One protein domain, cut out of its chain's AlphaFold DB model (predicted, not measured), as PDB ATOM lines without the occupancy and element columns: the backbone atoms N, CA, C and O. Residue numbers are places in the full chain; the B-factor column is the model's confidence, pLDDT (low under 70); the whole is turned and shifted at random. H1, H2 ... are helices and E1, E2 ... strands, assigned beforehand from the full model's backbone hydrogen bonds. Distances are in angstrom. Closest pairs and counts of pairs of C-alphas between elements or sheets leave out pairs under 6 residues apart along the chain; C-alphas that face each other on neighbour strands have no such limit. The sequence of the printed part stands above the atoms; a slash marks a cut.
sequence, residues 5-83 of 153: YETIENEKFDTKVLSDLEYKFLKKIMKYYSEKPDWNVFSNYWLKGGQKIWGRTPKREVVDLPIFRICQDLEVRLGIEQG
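Overview. This is residues 5 to 83 of the 153 residues of the protein "HTH cro/C1-type domain-containing protein" of marine sediment metagenome (UniProt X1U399). Three long helices, H1, H2 and H4, stand side by side in an up-and-down bundle, each running against the one before. Residues 5 to 14, with strand E1, fold back on themselves beside it; short H3 lies off the bundle. The 79 printed residues, mostly helix in order E1, H1, H2, H3, H4, are compact: radius of gyration of the C-alphas 12.0 A, spans 32 by 26 by 23 A.

Along the chain. E1, residues 12 to 14, begins at C-alpha 12 (-28.949, 17.131, 24.848). H1 is residues 20 to 34, 21.2 A; H2 39 to 54, 21.7 A; H3 59 to 62; H4 66 to 81, 22.6 A, ending at C-alpha 81 (-30.536, 28.307, 42.854).

Arrangement. E1 pairs with no named strand. H1 and H2, a hairpin, touch at Ile 29 and Trp 46, closest C-alphas 6.6 A, opposite ways at a shallow tilt of 6 degrees. H4 touches H2, closest C-alphas Trp 39 and Gly 79, 5.5 A. In H1 and H4 every O i to N i+4 pair is within hydrogen-bond range, in H2 10 of 12; H3 is too short.

Size, cuts and confidence. The printed part has no cut; four links are tight. No printed residue is under 70.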
ATOM      1  N   TYR A   5     -25.709  21.701  24.255       88.25
ATOM      2  CA  TYR A   5     -26.290  22.111  25.526       88.25
ATOM      3  C   TYR A   5     -26.857  20.879  26.235       88.25
ATOM      4  O   TYR A   5     -27.445  20.026  25.576       88.25
ATOM      5  N   GLU A   6     -26.681  20.787  27.552       90.25
ATOM      6  CA  GLU A   6     -27.204  19.690  28.372       90.25
ATOM      7  C   GLU A   6     -28.078  20.251  29.500       90.25
ATOM      8  O   GLU A   6     -27.608  21.072  30.301       90.25
ATOM      9  N   THR A   7     -29.340  19.819  29.551       89.81
ATOM     10  CA  THR A   7     -30.310  20.254  30.567       89.81
ATOM     11  C   THR A   7     -30.031  19.620  31.927       89.81
ATOM     12  O   THR A   7     -29.135  18.790  32.090       89.81
ATOM     13  N   ILE A   8     -30.753  20.053  32.959       85.50
ATOM     14  CA  ILE A   8     -30.694  19.466  34.299       85.50
ATOM     15  C   ILE A   8     -31.265  18.040  34.327       85.50
ATOM     16  O   ILE A   8     -30.873  17.242  35.171       85.50
ATOM     17  N   GLU A   9     -32.112  17.718  33.350       82.25
ATOM     18  CA  GLU A   9     -32.703  16.397  33.106       82.25
ATOM     19  C   GLU A   9     -31.839  15.531  32.163       82.25
ATOM     20  O   GLU A   9     -32.209  14.414  31.820       82.25
ATOM     21  N   ASN A  10     -30.645  16.009  31.785       84.12
ATOM     22  CA  ASN A  10     -29.695  15.355  30.872       84.12
ATOM     23  C   ASN A  10     -30.164  15.245  29.408       84.12
ATOM     24  O   ASN A  10     -29.580  14.485  28.627       84.12
ATOM     25  N   GLU A  11     -31.162  16.031  28.994       85.25
ATOM     26  CA  GLU A  11     -31.489  16.196  27.575       85.25
ATOM     27  C   GLU A  11     -30.354  16.942  26.869       85.25
ATOM     28  O   GLU A  11     -29.772  17.884  27.418       85.25
ATOM     29  N   LYS A  12     -30.040  16.542  25.632       89.31
ATOM     30  CA  LYS A  12     -28.949  17.131  24.848       89.31
ATOM     31  C   LYS A  12     -29.478  17.800  23.594       89.31
ATOM     32  O   LYS A  12     -30.089  17.148  22.755       89.31
ATOM     33  N   PHE A  13     -29.143  19.074  23.426       88.44
ATOM     34  CA  PHE A  13     -29.508  19.867  22.254       88.44
ATOM     35  C   PHE A  13     -28.255  20.269  21.472       88.44
ATOM     36  O   PHE A  13     -27.327  20.852  22.041       88.44
ATOM     37  N   ASP A  14     -28.209  19.971  20.166       87.69
ATOM     38  CA  ASP A  14     -27.146  20.481  19.291       87.69
ATOM     39  C   ASP A  14     -27.416  21.956  18.980       87.69
ATOM     40  O   ASP A  14     -28.376  22.324  18.304       87.69
ATOM     41  N   THR A  15     -26.532  22.816  19.471       83.50
ATOM     42  CA  THR A  15     -26.656  24.269  19.317       83.50
ATOM     43  C   THR A  15     -26.371  24.739  17.890       83.50
ATOM     44  O   THR A  15     -26.641  25.895  17.581       83.50
ATOM     45  N   LYS A  16     -25.857  23.862  17.009       85.12
ATOM     46  CA  LYS A  16     -25.674  24.149  15.577       85.12
ATOM     47  C   LYS A  16     -26.969  24.107  14.770       85.12
ATOM     48  O   LYS A  16     -26.986  24.630  13.664       85.12
ATOM     49  N   VAL A  17     -28.013  23.464  15.293       86.12
ATOM     50  CA  VAL A  17     -29.320  23.376  14.618       86.12
ATOM     51  C   VAL A  17     -30.108  24.681  14.769       86.12
ATOM     52  O   VAL A  17     -31.031  24.940  14.006       86.12
ATOM     53  N   LEU A  18     -29.716  25.531  15.724       87.88
ATOM     54  CA  LEU A  18     -30.317  26.843  15.923       87.88
ATOM     55  C   LEU A  18     -30.024  27.757  14.731       87.88
ATOM     56  O   LEU A  18     -28.876  27.897  14.308       87.88
ATOM     57  N   SER A  19     -31.056  28.447  14.255       90.06
ATOM     58  CA  SER A  19     -30.908  29.550  13.309       90.06
ATOM     59  C   SER A  19     -30.060  30.680  13.903       90.06
ATOM     60  O   SER A  19     -29.947  30.835  15.122       90.06
ATOM     61  N   ASP A  20     -29.516  31.553  13.053       90.12
ATOM     62  CA  ASP A  20     -28.738  32.715  13.505       90.12
ATOM     63  C   ASP A  20     -29.506  33.607  14.489       90.12
ATOM     64  O   ASP A  20     -28.918  34.212  15.393       90.12
ATOM     65  N   LEU A  21     -30.824  33.707  14.308       91.25
ATOM     66  CA  LEU A  21     -31.698  34.517  15.147       91.25
ATOM     67  C   LEU A  21     -31.850  33.879  16.536       91.25
ATOM     68  O   LEU A  21     -31.634  34.554  17.546       91.25
ATOM     69  N   GLU A  22     -32.112  32.573  16.589       92.31
ATOM     70  CA  GLU A  22     -32.168  31.793  17.833       92.31
ATOM     71  C   GLU A  22     -30.822  31.772  18.552       92.31
ATOM     72  O   GLU A  22     -30.761  31.961  19.763       92.31
ATOM     73  N   TYR A  23     -29.724  31.623  17.816       91.62
ATOM     74  CA  TYR A  23     -28.384  31.607  18.383       91.62
ATOM     75  C   TYR A  23     -27.996  32.967  18.987       91.62
ATOM     76  O   TYR A  23     -27.454  33.040  20.097       91.62
ATOM     77  N   LYS A  24     -28.308  34.074  18.298       93.12
ATOM     78  CA  LYS A  24     -28.124  35.433  18.839       93.12
ATOM     79  C   LYS A  24     -28.975  35.659  20.083       93.12
ATOM     80  O   LYS A  24     -28.514  36.308  21.023       93.12
ATOM     81  N   PHE A  25     -30.199  35.142  20.098       95.19
ATOM     82  CA  PHE A  25     -31.063  35.212  21.265       95.19
ATOM     83  C   PHE A  25     -30.520  34.393  22.431       95.19
ATOM     84  O   PHE A  25     -30.380  34.937  23.523       95.19
ATOM     85  N   LEU A  26     -30.100  33.152  22.190       94.12
ATOM     86  CA  LEU A  26     -29.500  32.287  23.199       94.12
ATOM     87  C   LEU A  26     -28.303  32.960  23.874       94.12
ATOM     88  O   LEU A  26     -28.220  32.981  25.097       94.12
ATOM     89  N   LYS A  27     -27.413  33.596  23.101       93.62
ATOM     90  CA  LYS A  27     -26.293  34.371  23.662       93.62
ATOM     91  C   LYS A  27     -26.753  35.474  24.619       93.62
ATOM     92  O   LYS A  27     -26.127  35.671  25.658       93.62
ATOM     93  N   LYS A  28     -27.827  36.195  24.278       95.25
ATOM     94  CA  LYS A  28     -28.398  37.240  25.143       95.25
ATOM     95  C   LYS A  28     -29.002  36.643  26.411       95.25
ATOM     96  O   LYS A  28     -28.721  37.153  27.489       95.25
ATOM     97  N   ILE A  29     -29.763  35.553  26.285       95.31
ATOM     98  CA  ILE A  29     -30.356  34.852  27.429       95.31
ATOM     99  C   ILE A  29     -29.273  34.326  28.367       95.31
ATOM    100  O   ILE A  29     -29.346  34.575  29.562       95.31
ATOM    101  N   MET A  30     -28.239  33.665  27.843       94.25
ATOM    102  CA  MET A  30     -27.138  33.152  28.662       94.25
ATOM    103  C   MET A  30     -26.389  34.269  29.391       94.25
ATOM    104  O   MET A  30     -26.019  34.097  30.551       94.25
ATOM    105  N   LYS A  31     -26.184  35.420  28.734       95.62
ATOM    106  CA  LYS A  31     -25.598  36.593  29.389       95.62
ATOM    107  C   LYS A  31     -26.494  37.078  30.529       95.62
ATOM    108  O   LYS A  31     -26.012  37.216  31.645       95.62
ATOM    109  N   TYR A  32     -27.784  37.269  30.273       96.25
ATOM    110  CA  TYR A  32     -28.710  37.745  31.298       96.25
ATOM    111  C   TYR A  32     -28.850  36.754  32.460       96.25
ATOM    112  O   TYR A  32     -28.816  37.146  33.616       96.25
ATOM    113  N   TYR A  33     -28.896  35.454  32.170       95.56
ATOM    114  CA  TYR A  33     -28.868  34.394  33.177       95.56
ATOM    115  C   TYR A  33     -27.627  34.491  34.081       95.56
ATOM    116  O   TYR A  33     -27.742  34.350  35.296       95.56
ATOM    117  N   SER A  34     -26.450  34.789  33.515       94.31
ATOM    118  CA  SER A  34     -25.209  34.925  34.294       94.31
ATOM    119  C   SER A  34     -25.204  36.105  35.272       94.31
ATOM    120  O   SER A  34     -24.448  36.085  36.239       94.31
ATOM    121  N   GLU A  35     -26.075  37.095  35.062       96.12
ATOM    122  CA  GLU A  35     -26.283  38.227  35.975       96.12
ATOM    123  C   GLU A  35     -27.158  37.844  37.187       96.12
ATOM    124  O   GLU A  35     -27.349  38.660  38.084       96.12
ATOM    125  N   LYS A  36     -27.668  36.602  37.234       93.19
ATOM    126  CA  LYS A  36     -28.540  36.054  38.289       93.19
ATOM    127  C   LYS A  36     -29.737  36.957  38.647       93.19
ATOM    128  O   LYS A  36     -29.938  37.266  39.824       93.19
ATOM    129  N   PRO A  37     -30.548  37.383  37.663       95.25
ATOM    130  CA  PRO A  37     -31.765  38.150  37.925       95.25
ATOM    131  C   PRO A  37     -32.750  37.352  38.788       95.25
ATOM    132  O   PRO A  37     -32.661  36.130  38.869       95.25
ATOM    133  N   ASP A  38     -33.732  38.021  39.394       96.00
ATOM    134  CA  ASP A  38     -34.849  37.329  40.049       96.00
ATOM    135  C   ASP A  38     -35.550  36.366  39.073       96.00
ATOM    136  O   ASP A  38     -35.709  36.670  37.885       96.00
ATOM    137  N   TRP A  39     -35.971  35.205  39.579       92.69
ATOM    138  CA  TRP A  39     -36.574  34.140  38.781       92.69
ATOM    139  C   TRP A  39     -37.765  34.609  37.930       92.69
ATOM    140  O   TRP A  39     -37.816  34.321  36.732       92.69
ATOM    141  N   ASN A  40     -38.677  35.406  38.497       92.75
ATOM    142  CA  ASN A  40     -39.837  35.914  37.760       92.75
ATOM    143  C   ASN A  40     -39.425  36.959  36.719       92.75
ATOM    144  O   ASN A  40     -40.000  37.029  35.630       92.75
ATOM    145  N   VAL A  41     -38.426  37.783  37.037       95.88
ATOM    146  CA  VAL A  41     -37.882  38.769  36.097       95.88
ATOM    147  C   VAL A  41     -37.237  38.062  34.903       95.88
ATOM    148  O   VAL A  41     -37.486  38.441  33.756       95.88
ATOM    149  N   PHE A  42     -36.477  36.995  35.153       96.94
ATOM    150  CA  PHE A  42     -35.887  36.167  34.107       96.94
ATOM    151  C   PHE A  42     -36.948  35.518  33.221       96.94
ATOM    152  O   PHE A  42     -36.872  35.655  31.998       96.94
ATOM    153  N   SER A  43     -37.950  34.875  33.831       94.44
ATOM    154  CA  SER A  43     -39.060  34.220  33.130       94.44
ATOM    155  C   SER A  43     -39.738  35.178  32.146       94.44
ATOM    156  O   SER A  43     -39.791  34.947  30.935       94.44
ATOM    157  N   ASN A  44     -40.126  36.358  32.638       95.94
ATOM    158  CA  ASN A  44     -40.742  37.395  31.814       95.94
ATOM    159  C   ASN A  44     -39.815  37.907  30.700       95.94
ATOM    160  O   ASN A  44     -40.273  38.174  29.584       95.94
ATOM    161  N   TYR A  45     -38.517  38.050  30.981       96.06
ATOM    162  CA  TYR A  45     -37.537  38.539  30.014       96.06
ATOM    163  C   TYR A  45     -37.423  37.617  28.799       96.06
ATOM    164  O   TYR A  45     -37.566  38.074  27.656       96.06
ATOM    165  N   TRP A  46     -37.180  36.323  29.022       95.94
ATOM    166  CA  TRP A  46     -36.957  35.398  27.915       95.94
ATOM    167  C   TRP A  46     -38.263  35.063  27.188       95.94
ATOM    168  O   TRP A  46     -38.250  34.989  25.959       95.94
ATOM    169  N   LEU A  47     -39.401  34.974  27.890       94.56
ATOM    170  CA  LEU A  47     -40.708  34.788  27.252       94.56
ATOM    171  C   LEU A  47     -41.030  35.949  26.305       94.56
ATOM    172  O   LEU A  47     -41.377  35.727  25.143       94.56
ATOM    173  N   LYS A  48     -40.843  37.199  26.756       94.31
ATOM    174  CA  LYS A  48     -41.072  38.396  25.930       94.31
ATOM    175  C   LYS A  48     -40.106  38.475  24.747       94.31
ATOM    176  O   LYS A  48     -40.513  38.845  23.646       94.31
ATOM    177  N   GLY A  49     -38.832  38.149  24.958       92.31
ATOM    178  CA  GLY A  49     -37.832  38.122  23.891       92.31
ATOM    179  C   GLY A  49     -38.112  37.038  22.846       92.31
ATOM    180  O   GLY A  49     -38.001  37.291  21.646       92.31
ATOM    181  N   GLY A  50     -38.553  35.871  23.306       92.12
ATOM    182  CA  GLY A  50     -38.857  34.703  22.495       92.12
ATOM    183  C   GLY A  50     -40.091  34.840  21.607       92.12
ATOM    184  O   GLY A  50     -40.116  34.282  20.513       92.12
ATOM    185  N   GLN A  51     -41.067  35.678  21.979       91.56
ATOM    186  CA  GLN A  51     -42.204  36.008  21.101       91.56
ATOM    187  C   GLN A  51     -41.765  36.547  19.729       91.56
ATOM    188  O   GLN A  51     -42.445  36.340  18.729       91.56
ATOM    189  N   LYS A  52     -40.600  37.200  19.638       89.50
ATOM    190  CA  LYS A  52     -40.056  37.679  18.354       89.50
ATOM    191  C   LYS A  52     -39.466  36.565  17.484       89.50
ATOM    192  O   LYS A  52     -39.174  36.809  16.319       89.50
ATOM    193  N   ILE A  53     -39.257  35.386  18.058       90.56
ATOM    194  CA  ILE A  53     -38.607  34.233  17.429       90.56
ATOM    195  C   ILE A  53     -39.662  33.214  17.027       90.56
ATOM    196  O   ILE A  53     -39.745  32.837  15.866       90.56
ATOM    197  N   TRP A  54     -40.512  32.829  17.977       90.38
ATOM    198  CA  TRP A  54     -41.499  31.763  17.815       90.38
ATOM    199  C   TRP A  54     -42.948  32.244  17.960       90.38
ATOM    200  O   TRP A  54     -43.859  31.431  18.039       90.38
ATOM    201  N   GLY A  55     -43.209  33.556  17.985       87.00
ATOM    202  CA  GLY A  55     -44.569  34.089  18.177       87.00
ATOM    203  C   GLY A  55     -45.555  33.767  17.048       87.00
ATOM    204  O   GLY A  55     -46.759  33.910  17.231       87.00
ATOM    205  N   ARG A  56     -45.061  33.323  15.883       88.94
ATOM    206  CA  ARG A  56     -45.891  32.826  14.769       88.94
ATOM    207  C   ARG A  56     -46.083  31.308  14.790       88.94
ATOM    208  O   ARG A  56     -46.881  30.795  14.013       88.94
ATOM    209  N   THR A  57     -45.358  30.602  15.650       89.19
ATOM    210  CA  THR A  57     -45.414  29.147  15.768       89.19
ATOM    211  C   THR A  57     -46.573  28.754  16.692       89.19
ATOM    212  O   THR A  57     -46.768  29.394  17.733       89.19
ATOM    213  N   PRO A  58     -47.362  27.714  16.364       90.62
ATOM    214  CA  PRO A  58     -48.403  27.209  17.254       90.62
ATOM    215  C   PRO A  58     -47.842  26.856  18.634       90.62
ATOM    216  O   PRO A  58     -46.811  26.199  18.736       90.62
ATOM    217  N   LYS A  59     -48.543  27.227  19.715       84.19
ATOM    218  CA  LYS A  59     -48.065  27.015  21.101       84.19
ATOM    219  C   LYS A  59     -47.611  25.577  21.385       84.19
ATOM    220  O   LYS A  59     -46.624  25.383  22.081       84.19
ATOM    221  N   ARG A  60     -48.323  24.591  20.829       85.06
ATOM    222  CA  ARG A  60     -48.009  23.160  20.965       85.06
ATOM    223  C   ARG A  60     -46.683  22.752  20.313       85.06
ATOM    224  O   ARG A  60     -46.105  21.773  20.732       85.06
ATOM    225  N   GLU A  61     -46.227  23.487  19.304       88.25
ATOM    226  CA  GLU A  61     -44.961  23.234  18.605       88.25
ATOM    227  C   GLU A  61     -43.822  24.053  19.223       88.25
ATOM    228  O   GLU A  61     -42.670  23.638  19.194       88.25
ATOM    229  N   VAL A  62     -44.138  25.202  19.839       89.38
ATOM    230  CA  VAL A  62     -43.157  26.039  20.548       89.38
ATOM    231  C   VAL A  62     -42.468  25.270  21.672       89.38
ATOM    232  O   VAL A  62     -41.263  25.420  21.852       89.38
ATOM    233  N   VAL A  63     -43.221  24.456  22.418       87.56
ATOM    234  CA  VAL A  63     -42.679  23.705  23.561       87.56
ATOM    235  C   VAL A  63     -41.624  22.678  23.153       87.56
ATOM    236  O   VAL A  63     -40.745  22.388  23.958       87.56
ATOM    237  N   ASP A  64     -41.649  22.211  21.903       88.50
ATOM    238  CA  ASP A  64     -40.689  21.243  21.365       88.50
ATOM    239  C   ASP A  64     -39.461  21.917  20.722       88.50
ATOM    240  O   ASP A  64     -38.508  21.244  20.323       88.50
ATOM    241  N   LEU A  65     -39.437  23.254  20.622       90.62
ATOM    242  CA  LEU A  65     -38.308  23.972  20.031       90.62
ATOM    243  C   LEU A  65     -37.064  23.877  20.931       90.62
ATOM    244  O   LEU A  65     -37.136  24.232  22.113       90.62
ATOM    245  N   PRO A  66     -35.877  23.537  20.383       91.75
ATOM    246  CA  PRO A  66     -34.641  23.463  21.161       91.75
ATOM    247  C   PRO A  66     -34.335  24.744  21.942       91.75
ATOM    248  O   PRO A  66     -33.983  24.691  23.116       91.75
ATOM    249  N   ILE A  67     -34.508  25.916  21.322       93.38
ATOM    250  CA  ILE A  67     -34.265  27.200  21.990       93.38
ATOM    251  C   ILE A  67     -35.216  27.432  23.171       93.38
ATOM    252  O   ILE A  67     -34.799  27.966  24.196       93.38
ATOM    253  N   PHE A  68     -36.474  27.009  23.043       94.06
ATOM    254  CA  PHE A  68     -37.473  27.146  24.093       94.06
ATOM    255  C   PHE A  68     -37.122  26.243  25.278       94.06
ATOM    256  O   PHE A  68     -37.050  26.726  26.408       94.06
ATOM    257  N   ARG A  69     -36.797  24.971  25.011       92.81
ATOM    258  CA  ARG A  69     -36.358  23.994  26.023       92.81
ATOM    259  C   ARG A  69     -35.094  24.444  26.757       92.81
ATOM    260  O   ARG A  69     -35.014  24.319  27.975       92.81
ATOM    261  N   ILE A  70     -34.133  25.040  26.047       94.31
ATOM    262  CA  ILE A  70     -32.924  25.604  26.666       94.31
ATOM    263  C   ILE A  70     -33.275  26.768  27.608       94.31
ATOM    264  O   ILE A  70     -32.778  26.811  28.731       94.31
ATOM    265  N   CYS A  71     -34.126  27.710  27.186       94.94
ATOM    266  CA  CYS A  71     -34.552  28.821  28.044       94.94
ATOM    267  C   CYS A  71     -35.318  28.335  29.282       94.94
ATOM    268  O   CYS A  71     -35.058  28.817  30.384       94.94
ATOM    269  N   GLN A  72     -36.205  27.354  29.105       94.12
ATOM    270  CA  GLN A  72     -36.945  26.718  30.190       94.12
ATOM    271  C   GLN A  72     -35.996  26.054  31.201       94.12
ATOM    272  O   GLN A  72     -36.147  26.249  32.405       94.12
ATOM    273  N   ASP A  73     -34.977  25.329  30.733       94.50
ATOM    274  CA  ASP A  73     -33.967  24.729  31.608       94.50
ATOM    275  C   ASP A  73     -33.184  25.786  32.406       94.50
ATOM    276  O   ASP A  73     -32.972  25.627  33.607       94.50
ATOM    277  N   LEU A  74     -32.790  26.898  31.772       95.19
ATOM    278  CA  LEU A  74     -32.122  28.008  32.465       95.19
ATOM    279  C   LEU A  74     -33.016  28.635  33.541       95.19
ATOM    280  O   LEU A  74     -32.544  28.915  34.643       95.19
ATOM    281  N   GLU A  75     -34.303  28.824  33.249       95.12
ATOM    282  CA  GLU A  75     -35.281  29.320  34.216       95.12
ATOM    283  C   GLU A  75     -35.418  28.375  35.415       95.12
ATOM    284  O   GLU A  75     -35.363  28.830  36.558       95.12
ATOM    285  N   VAL A  76     -35.537  27.067  35.174       91.69
ATOM    286  CA  VAL A  76     -35.612  26.058  36.242       91.69
ATOM    287  C   VAL A  76     -34.346  26.081  37.095       91.69
ATOM    288  O   VAL A  76     -34.437  26.131  38.320       91.69
ATOM    289  N   ARG A  77     -33.157  26.115  36.477       93.38
ATOM    290  CA  ARG A  77     -31.878  26.208  37.204       93.38
ATOM    291  C   ARG A  77     -31.823  27.436  38.106       93.38
ATOM    292  O   ARG A  77     -31.394  27.319  39.250       93.38
ATOM    293  N   LEU A  78     -32.262  28.588  37.602       94.25
ATOM    294  CA  LEU A  78     -32.298  29.835  38.364       94.25
ATOM    295  C   LEU A  78     -33.263  29.741  39.551       94.25
ATOM    296  O   LEU A  78     -32.914  30.117  40.667       94.25
ATOM    297  N   GLY A  79     -34.459  29.192  39.326       91.81
ATOM    298  CA  GLY A  79     -35.443  28.988  40.383       91.81
ATOM    299  C   GLY A  79     -34.962  28.010  41.463       91.81
ATOM    300  O   GLY A  79     -35.234  28.235  42.640       91.81
ATOM    301  N   ILE A  80     -34.205  26.969  41.097       90.06
ATOM    302  CA  ILE A  80     -33.559  26.055  42.055       90.06
ATOM    303  C   ILE A  80     -32.488  26.794  42.862       90.06
ATOM    304  O   ILE A  80     -32.481  26.702  44.088       90.06
ATOM    305  N   GLU A  81     -31.605  27.543  42.196       91.06
ATOM    306  CA  GLU A  81     -30.536  28.307  42.854       91.06
ATOM    307  C   GLU A  81     -31.091  29.326  43.862       91.06
ATOM    308  O   GLU A  81     -30.515  29.524  44.929       91.06
ATOM    309  N   GLN A  82     -32.242  29.927  43.558       91.81
ATOM    310  CA  GLN A  82     -32.926  30.894  44.422       91.81
ATOM    311  C   GLN A  82     -33.890  30.254  45.437       91.81
ATOM    312  O   GLN A  82     -34.593  30.975  46.149       91.81
ATOM    313  N   GLY A  83     -33.973  28.920  45.497       88.94
ATOM    314  CA  GLY A  83     -34.856  28.194  46.418       88.94
ATOM    315  C   GLY A  83     -36.356  28.364  46.139       88.94
ATOM    316  O   GLY A  83     -37.178  28.128  47.023       88.94
TER     317      GLY A  83